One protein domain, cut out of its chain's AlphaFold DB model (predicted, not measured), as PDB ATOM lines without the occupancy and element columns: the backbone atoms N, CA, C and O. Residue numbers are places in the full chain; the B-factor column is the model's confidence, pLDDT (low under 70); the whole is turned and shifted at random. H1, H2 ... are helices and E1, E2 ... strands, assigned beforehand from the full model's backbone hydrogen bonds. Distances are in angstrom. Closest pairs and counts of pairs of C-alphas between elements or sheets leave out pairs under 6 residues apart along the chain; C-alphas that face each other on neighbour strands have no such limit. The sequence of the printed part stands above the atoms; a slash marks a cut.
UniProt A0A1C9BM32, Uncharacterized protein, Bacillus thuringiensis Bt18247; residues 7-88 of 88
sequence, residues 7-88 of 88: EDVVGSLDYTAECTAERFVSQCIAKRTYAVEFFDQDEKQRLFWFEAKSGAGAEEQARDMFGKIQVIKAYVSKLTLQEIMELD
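AT A GLANCE: This is residues 7 to 88 of the 88 residues of an uncharacterized protein of Bacillus thuringiensis Bt18247 (UniProt A0A1C9BM32). A three-stranded sheet, strongly twisted, curls round helix H3, with the short helix H4 standing on its opposite face. From this body a long thin arm sticks out, residues 7 to 25, which holds H1 and residues 20 to 25 of H2. The printed part has 82 residues, in the order H1 H2 E1 E2 H3 E3 H4; the sheet order is E2 E1 E3, all antiparallel, and the class is mixed, helices and strands. The whole is extended, with a radius of gyration of the C-alphas of 18.9 A and spans of 64 by 29 by 16 A, the arm making the length.

IN THESE COORDINATES: E1, residues 32 to 39, is 22.4 A long and starts at C-alpha 32 (200.038, 197.009, 234.499). E2 is residues 45 to 52, 21.1 A, and E3 residues 70 to 76, 18.4 A. H3 is residues 55 to 66, 16.3 A; H4, residues 81 to 87, ends at C-alpha 87 (211.636, 184.518, 231.406). H2 is residues 20 to 28, 12.1 A, and H1 residues 7 to 10.

HOW THE PARTS SIT: Inner strand E1 forms a hairpin with E2, at 155 degrees, with N 34 and O 50 2.8 A apart. E1 and E3 are antiparallel at 157 degrees, with N 35 and O 75 2.9 A apart, both pairs within hydrogen-bond range. E2, H3 and E3 make a split strand-helix-strand unit, two same-way strands with E1 between them, its crossover right-handed. H3 is on the sheet; its closest C-alphas to E2 are Ala 58 and Ala 52, 5.3 A. H4 stands up from the opposite face, its line rising 49 degrees; the C-alphas of Leu 81 and Thr 33, the closest of H4 and E1, are 5.8 A apart. H1 and H2 are apart, and neither is on the sheet. Every O i to N i+4 pair is within range in H2, H3 and H4; H1 is too short for one.

THE WHOLE: The C-alphas of Asp 8 and Asp 88, the two farthest apart, are 64.9 A apart. The printed part has no cut and no long link. Residues 13 to 15 and 17 to 29 have pLDDT under 70.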
ATOM      1  N   GLU A   7     169.198 227.632 241.255       77.25
ATOM      2  CA  GLU A   7     168.662 226.268 241.334       77.25
ATOM      3  C   GLU A   7     167.192 226.170 240.894       77.25
ATOM      4  O   GLU A   7     166.808 225.161 240.307       77.25
ATOM      5  N   ASP A   8     166.385 227.224 241.082       78.25
ATOM      6  CA  ASP A   8     165.012 227.275 240.555       78.25
ATOM      7  C   ASP A   8     164.982 227.319 239.010       78.25
ATOM      8  O   ASP A   8     163.967 226.978 238.402       78.25
ATOM      9  N   VAL A   9     166.074 227.754 238.362       75.69
ATOM     10  CA  VAL A   9     166.182 227.884 236.896       75.69
ATOM     11  C   VAL A   9     166.848 226.666 236.258       75.69
ATOM     12  O   VAL A   9     166.406 226.219 235.201       75.69
ATOM     13  N   VAL A  10     167.909 226.133 236.871       76.44
ATOM     14  CA  VAL A  10     168.695 225.020 236.297       76.44
ATOM     15  C   VAL A  10     168.387 223.651 236.912       76.44
ATOM     16  O   VAL A  10     168.881 222.641 236.416       76.44
ATOM     17  N   GLY A  11     167.547 223.598 237.950       72.00
ATOM     18  CA  GLY A  11     167.291 222.393 238.736       72.00
ATOM     19  C   GLY A  11     168.391 222.114 239.766       72.00
ATOM     20  O   GLY A  11     169.475 222.696 239.731       72.00
ATOM     21  N   SER A  12     168.113 221.215 240.712       73.31
ATOM     22  CA  SER A  12     169.097 220.775 241.704       73.31
ATOM     23  C   SER A  12     170.220 219.994 241.017       73.31
ATOM     24  O   SER A  12     169.994 218.889 240.520       73.31
ATOM     25  N   LEU A  13     171.421 220.564 240.985       67.56
ATOM     26  CA  LEU A  13     172.622 219.891 240.499       67.56
ATOM     27  C   LEU A  13     173.195 219.018 241.616       67.56
ATOM     28  O   LEU A  13     173.468 219.498 242.715       67.56
ATOM     29  N   ASP A  14     173.382 217.734 241.329       69.12
ATOM     30  CA  ASP A  14     174.090 216.833 242.229       69.12
ATOM     31  C   ASP A  14     175.600 217.036 242.061       69.12
ATOM     32  O   ASP A  14     176.223 216.522 241.131       69.12
ATOM     33  N   TYR A  15     176.189 217.811 242.970       64.19
ATOM     34  CA  TYR A  15     177.626 218.087 242.994       64.19
ATOM     35  C   TYR A  15     178.478 216.867 243.383       64.19
ATOM     36  O   TYR A  15     179.704 216.956 243.355       64.19
ATOM     37  N   THR A  16     177.858 215.736 243.746       70.19
ATOM     38  CA  THR A  16     178.555 214.463 243.992       70.19
ATOM     39  C   THR A  16     178.673 213.596 242.738       70.19
ATOM     40  O   THR A  16     179.341 212.562 242.764       70.19
ATOM     41  N   ALA A  17     178.056 214.005 241.624       66.44
ATOM     42  CA  ALA A  17     178.125 213.270 240.373       66.44
ATOM     43  C   ALA A  17     179.550 213.300 239.791       66.44
ATOM     44  O   ALA A  17     180.010 214.315 239.268       66.44
ATOM     45  N   GLU A  18     180.240 212.160 239.850       63.69
ATOM     46  CA  GLU A  18     181.540 211.979 239.200       63.69
ATOM     47  C   GLU A  18     181.412 212.076 237.673       63.69
ATOM     48  O   GLU A  18     180.480 211.533 237.061       63.69
ATOM     49  N   CYS A  19     182.377 212.741 237.033       58.75
ATOM     50  CA  CYS A  19     182.345 212.964 235.594       58.75
ATOM     51  C   CYS A  19     182.444 211.629 234.840       58.75
ATOM     52  O   CYS A  19     183.253 210.756 235.166       58.75
ATOM     53  N   THR A  20     181.667 211.465 233.764       63.50
ATOM     54  CA  THR A  20     181.737 210.274 232.896       63.50
ATOM     55  C   THR A  20     183.162 210.017 232.397       63.50
ATOM     56  O   THR A  20     183.561 208.862 232.247       63.50
ATOM     57  N   ALA A  21     183.953 211.079 232.209       61.72
ATOM     58  CA  ALA A  21     185.361 210.981 231.857       61.72
ATOM     59  C   ALA A  21     186.202 210.305 232.956       61.72
ATOM     60  O   ALA A  21     187.028 209.460 232.634       61.72
ATOM     61  N   GLU A  22     185.976 210.601 234.238       61.41
ATOM     62  CA  GLU A  22     186.702 209.965 235.350       61.41
ATOM     63  C   GLU A  22     186.361 208.479 235.472       61.41
ATOM     64  O   GLU A  22     187.256 207.646 235.643       61.41
ATOM     65  N   ARG A  23     185.082 208.118 235.293       60.41
ATOM     66  CA  ARG A  23     184.653 206.709 235.252       60.41
ATOM     67  C   ARG A  23     185.277 205.972 234.069       60.41
ATOM     68  O   ARG A  23     185.756 204.853 234.240       60.41
ATOM     69  N   PHE A  24     185.323 206.602 232.895       59.47
ATOM     70  CA  PHE A  24     185.938 206.030 231.697       59.47
ATOM     71  C   PHE A  24     187.448 205.850 231.864       59.47
ATOM     72  O   PHE A  24     187.966 204.761 231.635       59.47
ATOM     73  N   VAL A  25     188.154 206.876 232.347       60.22
ATOM     74  CA  VAL A  25     189.589 206.796 232.644       60.22
ATOM     75  C   VAL A  25     189.854 205.660 233.627       60.22
ATOM     76  O   VAL A  25     190.680 204.806 233.329       60.22
ATOM     77  N   SER A  26     189.093 205.571 234.720       60.59
ATOM     78  CA  SER A  26     189.232 204.524 235.745       60.59
ATOM     79  C   SER A  26     188.990 203.102 235.223       60.59
ATOM     80  O   SER A  26     189.607 202.153 235.716       60.59
ATOM     81  N   GLN A  27     188.106 202.944 234.234       60.47
ATOM     82  CA  GLN A  27     187.852 201.676 233.543       60.47
ATOM     83  C   GLN A  27     188.932 201.353 232.498       60.47
ATOM     84  O   GLN A  27     189.247 200.184 232.290       60.47
ATOM     85  N   CYS A  28     189.537 202.371 231.882       55.69
ATOM     86  CA  CYS A  28     190.612 202.221 230.902       55.69
ATOM     87  C   CYS A  28     192.000 201.991 231.516       55.69
ATOM     88  O   CYS A  28     192.909 201.585 230.789       55.69
ATOM     89  N   ILE A  29     192.200 202.218 232.822       61.91
ATOM     90  CA  ILE A  29     193.456 201.842 233.489       61.91
ATOM     91  C   ILE A  29     193.475 200.322 233.689       61.91
ATOM     92  O   ILE A  29     193.207 199.805 234.778       61.91
ATOM     93  N   ALA A  30     193.786 199.596 232.613       71.88
ATOM     94  CA  ALA A  30     194.165 198.195 232.695       71.88
ATOM     95  C   ALA A  30     195.298 198.051 233.723       71.88
ATOM     96  O   ALA A  30     196.196 198.901 233.792       71.88
ATOM     97  N   LYS A  31     195.242 196.991 234.538       83.38
ATOM     98  CA  LYS A  31     196.350 196.666 235.437       83.38
ATOM     99  C   LYS A  31     197.619 196.526 234.595       83.38
ATOM    100  O   LYS A  31     197.599 195.911 233.534       83.38
ATOM    101  N   ARG A  32     198.697 197.140 235.064       89.69
ATOM    102  CA  ARG A  32     200.038 197.009 234.499       89.69
ATOM    103  C   ARG A  32     200.914 196.291 235.505       89.69
ATOM    104  O   ARG A  32     200.641 196.320 236.706       89.69
ATOM    105  N   THR A  33     201.987 195.703 235.011       94.06
ATOM    106  CA  THR A  33     202.995 195.096 235.866       94.06
ATOM    107  C   THR A  33     204.020 196.147 236.269       94.06
ATOM    108  O   THR A  33     204.539 196.885 235.429       94.06
ATOM    109  N   TYR A  34     204.291 196.229 237.564       94.94
ATOM    110  CA  TYR A  34     205.264 197.129 238.157       94.94
ATOM    111  C   TYR A  34     206.341 196.324 238.877       94.94
ATOM    112  O   TYR A  34     206.021 195.394 239.612       94.94
ATOM    113  N   ALA A  35     207.602 196.708 238.700       95.62
ATOM    114  CA  ALA A  35     208.692 196.291 239.575       95.62
ATOM    115  C   ALA A  35     208.822 197.314 240.701       95.62
ATOM    116  O   ALA A  35     209.040 198.497 240.432       95.62
ATOM    117  N   VAL A  36     208.691 196.872 241.947       96.38
ATOM    118  CA  VAL A  36     208.895 197.708 243.131       96.38
ATOM    119  C   VAL A  36     210.215 197.313 243.769       96.38
ATOM    120  O   VAL A  36     210.408 196.169 244.178       96.38
ATOM    121  N   GLU A  37     211.113 198.282 243.839       96.88
ATOM    122  CA  GLU A  37     212.423 198.172 244.457       96.88
ATOM    123  C   GLU A  37     212.383 198.833 245.839       96.88
ATOM    124  O   GLU A  37     211.973 199.993 245.969       96.88
ATOM    125  N   PHE A  38     212.770 198.099 246.881       96.44
ATOM    126  CA  PHE A  38     212.667 198.553 248.268       96.44
ATOM    127  C   PHE A  38     213.697 197.880 249.180       96.44
ATOM    128  O   PHE A  38     214.215 196.809 248.869       96.44
ATOM    129  N   PHE A  39     213.962 198.494 250.334       95.69
ATOM    130  CA  PHE A  39     214.646 197.839 251.448       95.69
ATOM    131  C   PHE A  39     213.630 197.193 252.389       95.69
ATOM    132  O   PHE A  39     212.647 197.835 252.784       95.69
ATOM    133  N   ASP A  40     213.865 195.925 252.729       89.62
ATOM    134  CA  ASP A  40     213.103 195.215 253.754       89.62
ATOM    135  C   ASP A  40     213.501 195.662 255.175       89.62
ATOM    136  O   ASP A  40     214.316 196.567 255.370       89.62
ATOM    137  N   GLN A  41     212.896 195.043 256.191       88.62
ATOM    138  CA  GLN A  41     213.182 195.361 257.594       88.62
ATOM    139  C   GLN A  41     214.609 194.997 258.033       88.62
ATOM    140  O   GLN A  41     215.084 195.553 259.019       88.62
ATOM    141  N   ASP A  42     215.288 194.109 257.303       91.12
ATOM    142  CA  ASP A  42     216.685 193.733 257.528       91.12
ATOM    143  C   ASP A  42     217.653 194.632 256.731       91.12
ATOM    144  O   ASP A  42     218.826 194.290 256.573       91.12
ATOM    145  N   GLU A  43     217.160 195.747 256.175       88.50
ATOM    146  CA  GLU A  43     217.895 196.663 255.293       88.50
ATOM    147  C   GLU A  43     218.444 195.985 254.025       88.50
ATOM    148  O   GLU A  43     219.362 196.485 253.372       88.50
ATOM    149  N   LYS A  44     217.864 194.847 253.624       92.81
ATOM    150  CA  LYS A  44     218.241 194.165 252.386       92.81
ATOM    151  C   LYS A  44     217.440 194.728 251.231       92.81
ATOM    152  O   LYS A  44     216.212 194.814 251.280       92.81
ATOM    153  N   GLN A  45     218.150 195.072 250.164       93.94
ATOM    154  CA  GLN A  45     217.537 195.499 248.916       93.94
ATOM    155  C   GLN A  45     216.817 194.314 248.267       93.94
ATOM    156  O   GLN A  45     217.390 193.234 248.104       93.94
ATOM    157  N   ARG A  46     215.557 194.524 247.894       93.44
ATOM    158  CA  ARG A  46     214.711 193.556 247.195       93.44
ATOM    159  C   ARG A  46     214.008 194.223 246.021       93.44
ATOM    160  O   ARG A  46     213.759 195.429 246.024       93.44
ATOM    161  N   LEU A  47     213.654 193.406 245.037       94.44
ATOM    162  CA  LEU A  47     212.829 193.790 243.901       94.44
ATOM    163  C   LEU A  47     211.729 192.745 243.738       94.44
ATOM    164  O   LEU A  47     212.019 191.553 243.685       94.44
ATOM    165  N   PHE A  48     210.475 193.192 243.683       94.50
ATOM    166  CA  PHE A  48     209.314 192.326 243.475       94.50
ATOM    167  C   PHE A  48     208.389 192.880 242.398       94.50
ATOM    168  O   PHE A  48     208.277 194.095 242.216       94.50
ATOM    169  N   TRP A  49     207.710 191.972 241.701       95.19
ATOM    170  CA  TRP A  49     206.780 192.291 240.623       95.19
ATOM    171  C   TRP A  49     205.333 192.239 241.114       95.19
ATOM    172  O   TRP A  49     204.927 191.277 241.762       95.19
ATOM    173  N   PHE A  50     204.546 193.256 240.768       94.31
ATOM    174  CA  PHE A  50     203.148 193.393 241.174       94.31
ATOM    175  C   PHE A  50     202.269 193.819 240.004       94.31
ATOM    176  O   PHE A  50     202.674 194.637 239.178       94.31
ATOM    177  N   GLU A  51     201.029 193.339 239.972       93.94
ATOM    178  CA  GLU A  51     200.007 193.868 239.070       93.94
ATOM    179  C   GLU A  51     199.169 194.932 239.777       93.94
ATOM    180  O   GLU A  51     198.421 194.660 240.720       93.94
ATOM    181  N   ALA A  52     199.250 196.167 239.293       92.81
ATOM    182  CA  ALA A  52     198.542 197.295 239.881       92.81
ATOM    183  C   ALA A  52     198.015 198.248 238.809       92.81
ATOM    184  O   ALA A  52     198.460 198.261 237.664       92.81
ATOM    185  N   LYS A  53     197.047 199.088 239.180       90.25
ATOM    186  CA  LYS A  53     196.559 200.156 238.293       90.25
ATOM    187  C   LYS A  53     197.539 201.335 238.225       90.25
ATOM    188  O   LYS A  53     197.600 202.035 237.222       90.25
ATOM    189  N   SER A  54     198.342 201.538 239.266       90.31
ATOM    190  CA  SER A  54     199.307 202.634 239.385       90.31
ATOM    191  C   SER A  54     200.555 202.176 240.142       90.31
ATOM    192  O   SER A  54     200.506 201.184 240.867       90.31
ATOM    193  N   GLY A  55     201.656 202.925 240.015       90.06
ATOM    194  CA  GLY A  55     202.873 202.672 240.794       90.06
ATOM    195  C   GLY A  55     202.627 202.767 242.302       90.06
ATOM    196  O   GLY A  55     203.042 201.882 243.038       90.06
ATOM    197  N   ALA A  56     201.841 203.753 242.749       91.62
ATOM    198  CA  ALA A  56     201.451 203.883 244.155       91.62
ATOM    199  C   ALA A  56     200.672 202.658 244.667       91.62
ATOM    200  O   ALA A  56     200.925 202.195 245.774       91.62
ATOM    201  N   GLY A  57     199.780 202.088 243.846       93.50
ATOM    202  CA  GLY A  57     199.073 200.856 244.197       93.50
ATOM    203  C   GLY A  57     199.987 199.626 244.242       93.50
ATOM    204  O   GLY A  57     199.724 198.702 245.002       93.50
ATOM    205  N   ALA A  58     201.069 199.602 243.457       94.62
ATOM    206  CA  ALA A  58     202.085 198.553 243.558       94.62
ATOM    207  C   ALA A  58     202.919 198.701 244.842       94.62
ATOM    208  O   ALA A  58     203.210 197.713 245.508       94.62
ATOM    209  N   GLU A  59     203.269 199.931 245.228       95.50
ATOM    210  CA  GLU A  59     203.957 200.190 246.497       95.50
ATOM    211  C   GLU A  59     203.099 199.846 247.718       95.50
ATOM    212  O   GLU A  59     203.621 199.344 248.708       95.50
ATOM    213  N   GLU A  60     201.796 200.127 247.669       95.31
ATOM    214  CA  GLU A  60     200.844 199.732 248.713       95.31
ATOM    215  C   GLU A  60     200.807 198.208 248.864       95.31
ATOM    216  O   GLU A  60     201.039 197.711 249.960       95.31
ATOM    217  N   GLN A  61     200.683 197.466 247.759       95.50
ATOM    218  CA  GLN A  61     200.769 196.001 247.785       95.50
ATOM    219  C   GLN A  61     202.102 195.496 248.358       95.50
ATOM    220  O   GLN A  61     202.126 194.516 249.102       95.50
ATOM    221  N   ALA A  62     203.215 196.164 248.047       95.00
ATOM    222  CA  ALA A  62     204.509 195.820 248.624       95.00
ATOM    223  C   ALA A  62     204.536 196.057 250.146       95.00
ATOM    224  O   ALA A  62     205.053 195.218 250.884       95.00
ATOM    225  N   ARG A  63     203.943 197.153 250.637       94.62
ATOM    226  CA  ARG A  63     203.802 197.419 252.080       94.62
ATOM    227  C   ARG A  63     202.876 196.409 252.762       94.62
ATOM    228  O   ARG A  63     203.183 195.974 253.866       94.62
ATOM    229  N   ASP A  64     201.801 195.986 252.108       95.19
ATOM    230  CA  ASP A  64     200.891 194.972 252.652       95.19
ATOM    231  C   ASP A  64     201.570 193.601 252.772       95.19
ATOM    232  O   ASP A  64     201.364 192.881 253.747       95.19
ATOM    233  N   MET A  65     202.414 193.245 251.799       93.75
ATOM    234  CA  MET A  65     203.089 191.947 251.754       93.75
ATOM    235  C   MET A  65     204.323 191.873 252.663       93.75
ATOM    236  O   MET A  65     204.549 190.857 253.317       93.75
ATOM    237  N   PHE A  66     205.133 192.932 252.696       91.38
ATOM    238  CA  PHE A  66     206.424 192.954 253.395       91.38
ATOM    239  C   PHE A  66     206.413 193.805 254.672       91.38
ATOM    240  O   PHE A  66     207.416 193.882 255.384       91.38
ATOM    241  N   GLY A  67     205.286 194.444 254.989       90.69
ATOM    242  CA  GLY A  67     205.142 195.327 256.134       90.69
ATOM    243  C   GLY A  67     205.857 196.663 255.933       90.69
ATOM    244  O   GLY A  67     205.718 197.352 254.918       90.69
ATOM    245  N   LYS A  68     206.616 197.082 256.946       92.19
ATOM    246  CA  LYS A  68     207.271 198.394 256.947       92.19
ATOM    247  C   LYS A  68     208.536 198.352 256.082       92.19
ATOM    248  O   LYS A  68     209.584 197.933 256.559       92.19
ATOM    249  N   ILE A  69     208.416 198.804 254.837       94.44
ATOM    250  CA  ILE A  69     209.500 198.856 253.843       94.44
ATOM    251  C   ILE A  69     209.918 200.293 253.517       94.44
ATOM    252  O   ILE A  69     209.119 201.226 253.640       94.44
ATOM    253  N   GLN A  70     211.153 200.471 253.044       94.19
ATOM    254  CA  GLN A  70     211.613 201.735 252.458       94.19
ATOM    255  C   GLN A  70     211.637 201.602 250.936       94.19
ATOM    256  O   GLN A  70     212.538 200.981 250.375       94.19
ATOM    257  N   VAL A  71     210.626 202.154 250.263       93.62
ATOM    258  CA  VAL A  71     210.538 202.107 248.797       93.62
ATOM    259  C   VAL A  71     211.601 203.016 248.185       93.62
ATOM    260  O   VAL A  71     211.674 204.196 248.517       93.62
ATOM    261  N   ILE A  72     212.392 202.463 247.268       94.69
ATOM    262  CA  ILE A  72     213.364 203.203 246.462       94.69
ATOM    263  C   ILE A  72     212.657 203.748 245.223       94.69
ATOM    264  O   ILE A  72     212.688 204.951 244.961       94.69
ATOM    265  N   LYS A  73     212.016 202.857 244.452       94.50
ATOM    266  CA  LYS A  73     211.344 203.223 243.203       94.50
ATOM    267  C   LYS A  73     210.372 202.147 242.723       94.50
ATOM    268  O   LYS A  73     210.605 200.956 242.907       94.50
ATOM    269  N   ALA A  74     209.319 202.578 242.033       94.75
ATOM    270  CA  ALA A  74     208.448 201.714 241.246       94.75
ATOM    271  C   ALA A  74     208.667 201.962 239.743       94.75
ATOM    272  O   ALA A  74     208.633 203.103 239.273       94.75
ATOM    273  N   TYR A  75     208.875 200.894 238.979       93.69
ATOM    274  CA  TYR A  75     209.090 200.915 237.532       93.69
ATOM    275  C   TYR A  75     207.913 200.254 236.829       93.69
ATOM    276  O   TYR A  75     207.476 199.185 237.238       93.69
ATOM    277  N   VAL A  76     207.408 200.863 235.757       92.81
ATOM    278  CA  VAL A  76     206.367 200.246 234.925       92.81
ATOM    279  C   VAL A  76     207.009 199.331 233.884       92.81
ATOM    280  O   VAL A  76     207.907 199.751 233.154       92.81
ATOM    281  N   SER A  77     206.546 198.087 233.808       88.69
ATOM    282  CA  SER A  77     206.961 197.143 232.776       88.69
ATOM    283  C   SER A  77     206.106 197.285 231.521       88.69
ATOM    284  O   SER A  77     204.944 197.694 231.572       88.69
ATOM    285  N   LYS A  78     206.695 196.928 230.376       89.44
ATOM    286  CA  LYS A  78     205.957 196.703 229.125       89.44
ATOM    287  C   LYS A  78     205.415 195.277 229.020       89.44
ATOM    288  O   LYS A  78     204.499 195.058 228.241       89.44
ATOM    289  N   LEU A  79     206.005 194.352 229.776       88.38
ATOM    290  CA  LEU A  79     205.613 192.950 229.843       88.38
ATOM    291  C   LEU A  79     204.610 192.743 230.974       88.38
ATOM    292  O   LEU A  79     204.661 193.438 231.994       88.38
ATOM    293  N   THR A  80     203.726 191.776 230.784       89.44
ATOM    294  CA  THR A  80     202.827 191.261 231.815       89.44
ATOM    295  C   THR A  80     203.596 190.452 232.859       89.44
ATOM    296  O   THR A  80     204.731 190.027 232.637       89.44
ATOM    297  N   LEU A  81     202.973 190.221 234.017       88.44
ATOM    298  CA  LEU A  81     203.586 189.429 235.082       88.44
ATOM    299  C   LEU A  81     203.841 187.991 234.618       88.44
ATOM    300  O   LEU A  81     204.893 187.440 234.913       88.44
ATOM    301  N   GLN A  82     202.909 187.421 233.851       90.00
ATOM    302  CA  GLN A  82     203.050 186.079 233.298       90.00
ATOM    303  C   GLN A  82     204.268 185.974 232.371       90.00
ATOM    304  O   GLN A  82     205.090 185.086 232.565       90.00
ATOM    305  N   GLU A  83     204.426 186.899 231.420       88.88
ATOM    306  CA  GLU A  83     205.583 186.909 230.512       88.88
ATOM    307  C   GLU A  83     206.908 187.054 231.272       88.88
ATOM    308  O   GLU A  83     207.910 186.466 230.884       88.88
ATOM    309  N   ILE A  84     206.932 187.821 232.368       90.62
ATOM    310  CA  ILE A  84     208.125 187.949 233.217       90.62
ATOM    311  C   ILE A  84     208.434 186.627 233.926       90.62
ATOM    312  O   ILE A  84     209.587 186.216 233.940       90.62
ATOM    313  N   MET A  85     207.422 185.952 234.477       88.94
ATOM    314  CA  MET A  85     207.591 184.649 235.136       88.94
ATOM    315  C   MET A  85     208.015 183.531 234.173       88.94
ATOM    316  O   MET A  85     208.548 182.526 234.619       88.94
ATOM    317  N   GLU A  86     207.759 183.676 232.872       92.88
ATOM    318  CA  GLU A  86     208.221 182.736 231.839       92.88
ATOM    319  C   GLU A  86     209.688 182.969 231.427       92.88
ATOM    320  O   GLU A  86     210.292 182.092 230.806       92.88
ATOM    321  N   LEU A  87     210.256 184.142 231.737       88.31
ATOM    322  CA  LEU A  87     211.636 184.518 231.406       88.31
ATOM    323  C   LEU A  87     212.640 184.272 232.543       88.31
ATOM    324  O   LEU A  87     213.841 184.234 232.264       88.31
ATOM    325  N   ASP A  88     212.158 184.174 233.782       75.75
ATOM    326  CA  ASP A  88     212.936 183.934 235.010       75.75
ATOM    327  C   ASP A  88     213.117 182.427 235.274       75.75
ATOM    328  O   ASP A  88     214.265 181.998 235.539       75.75
TER     329      ASP A  88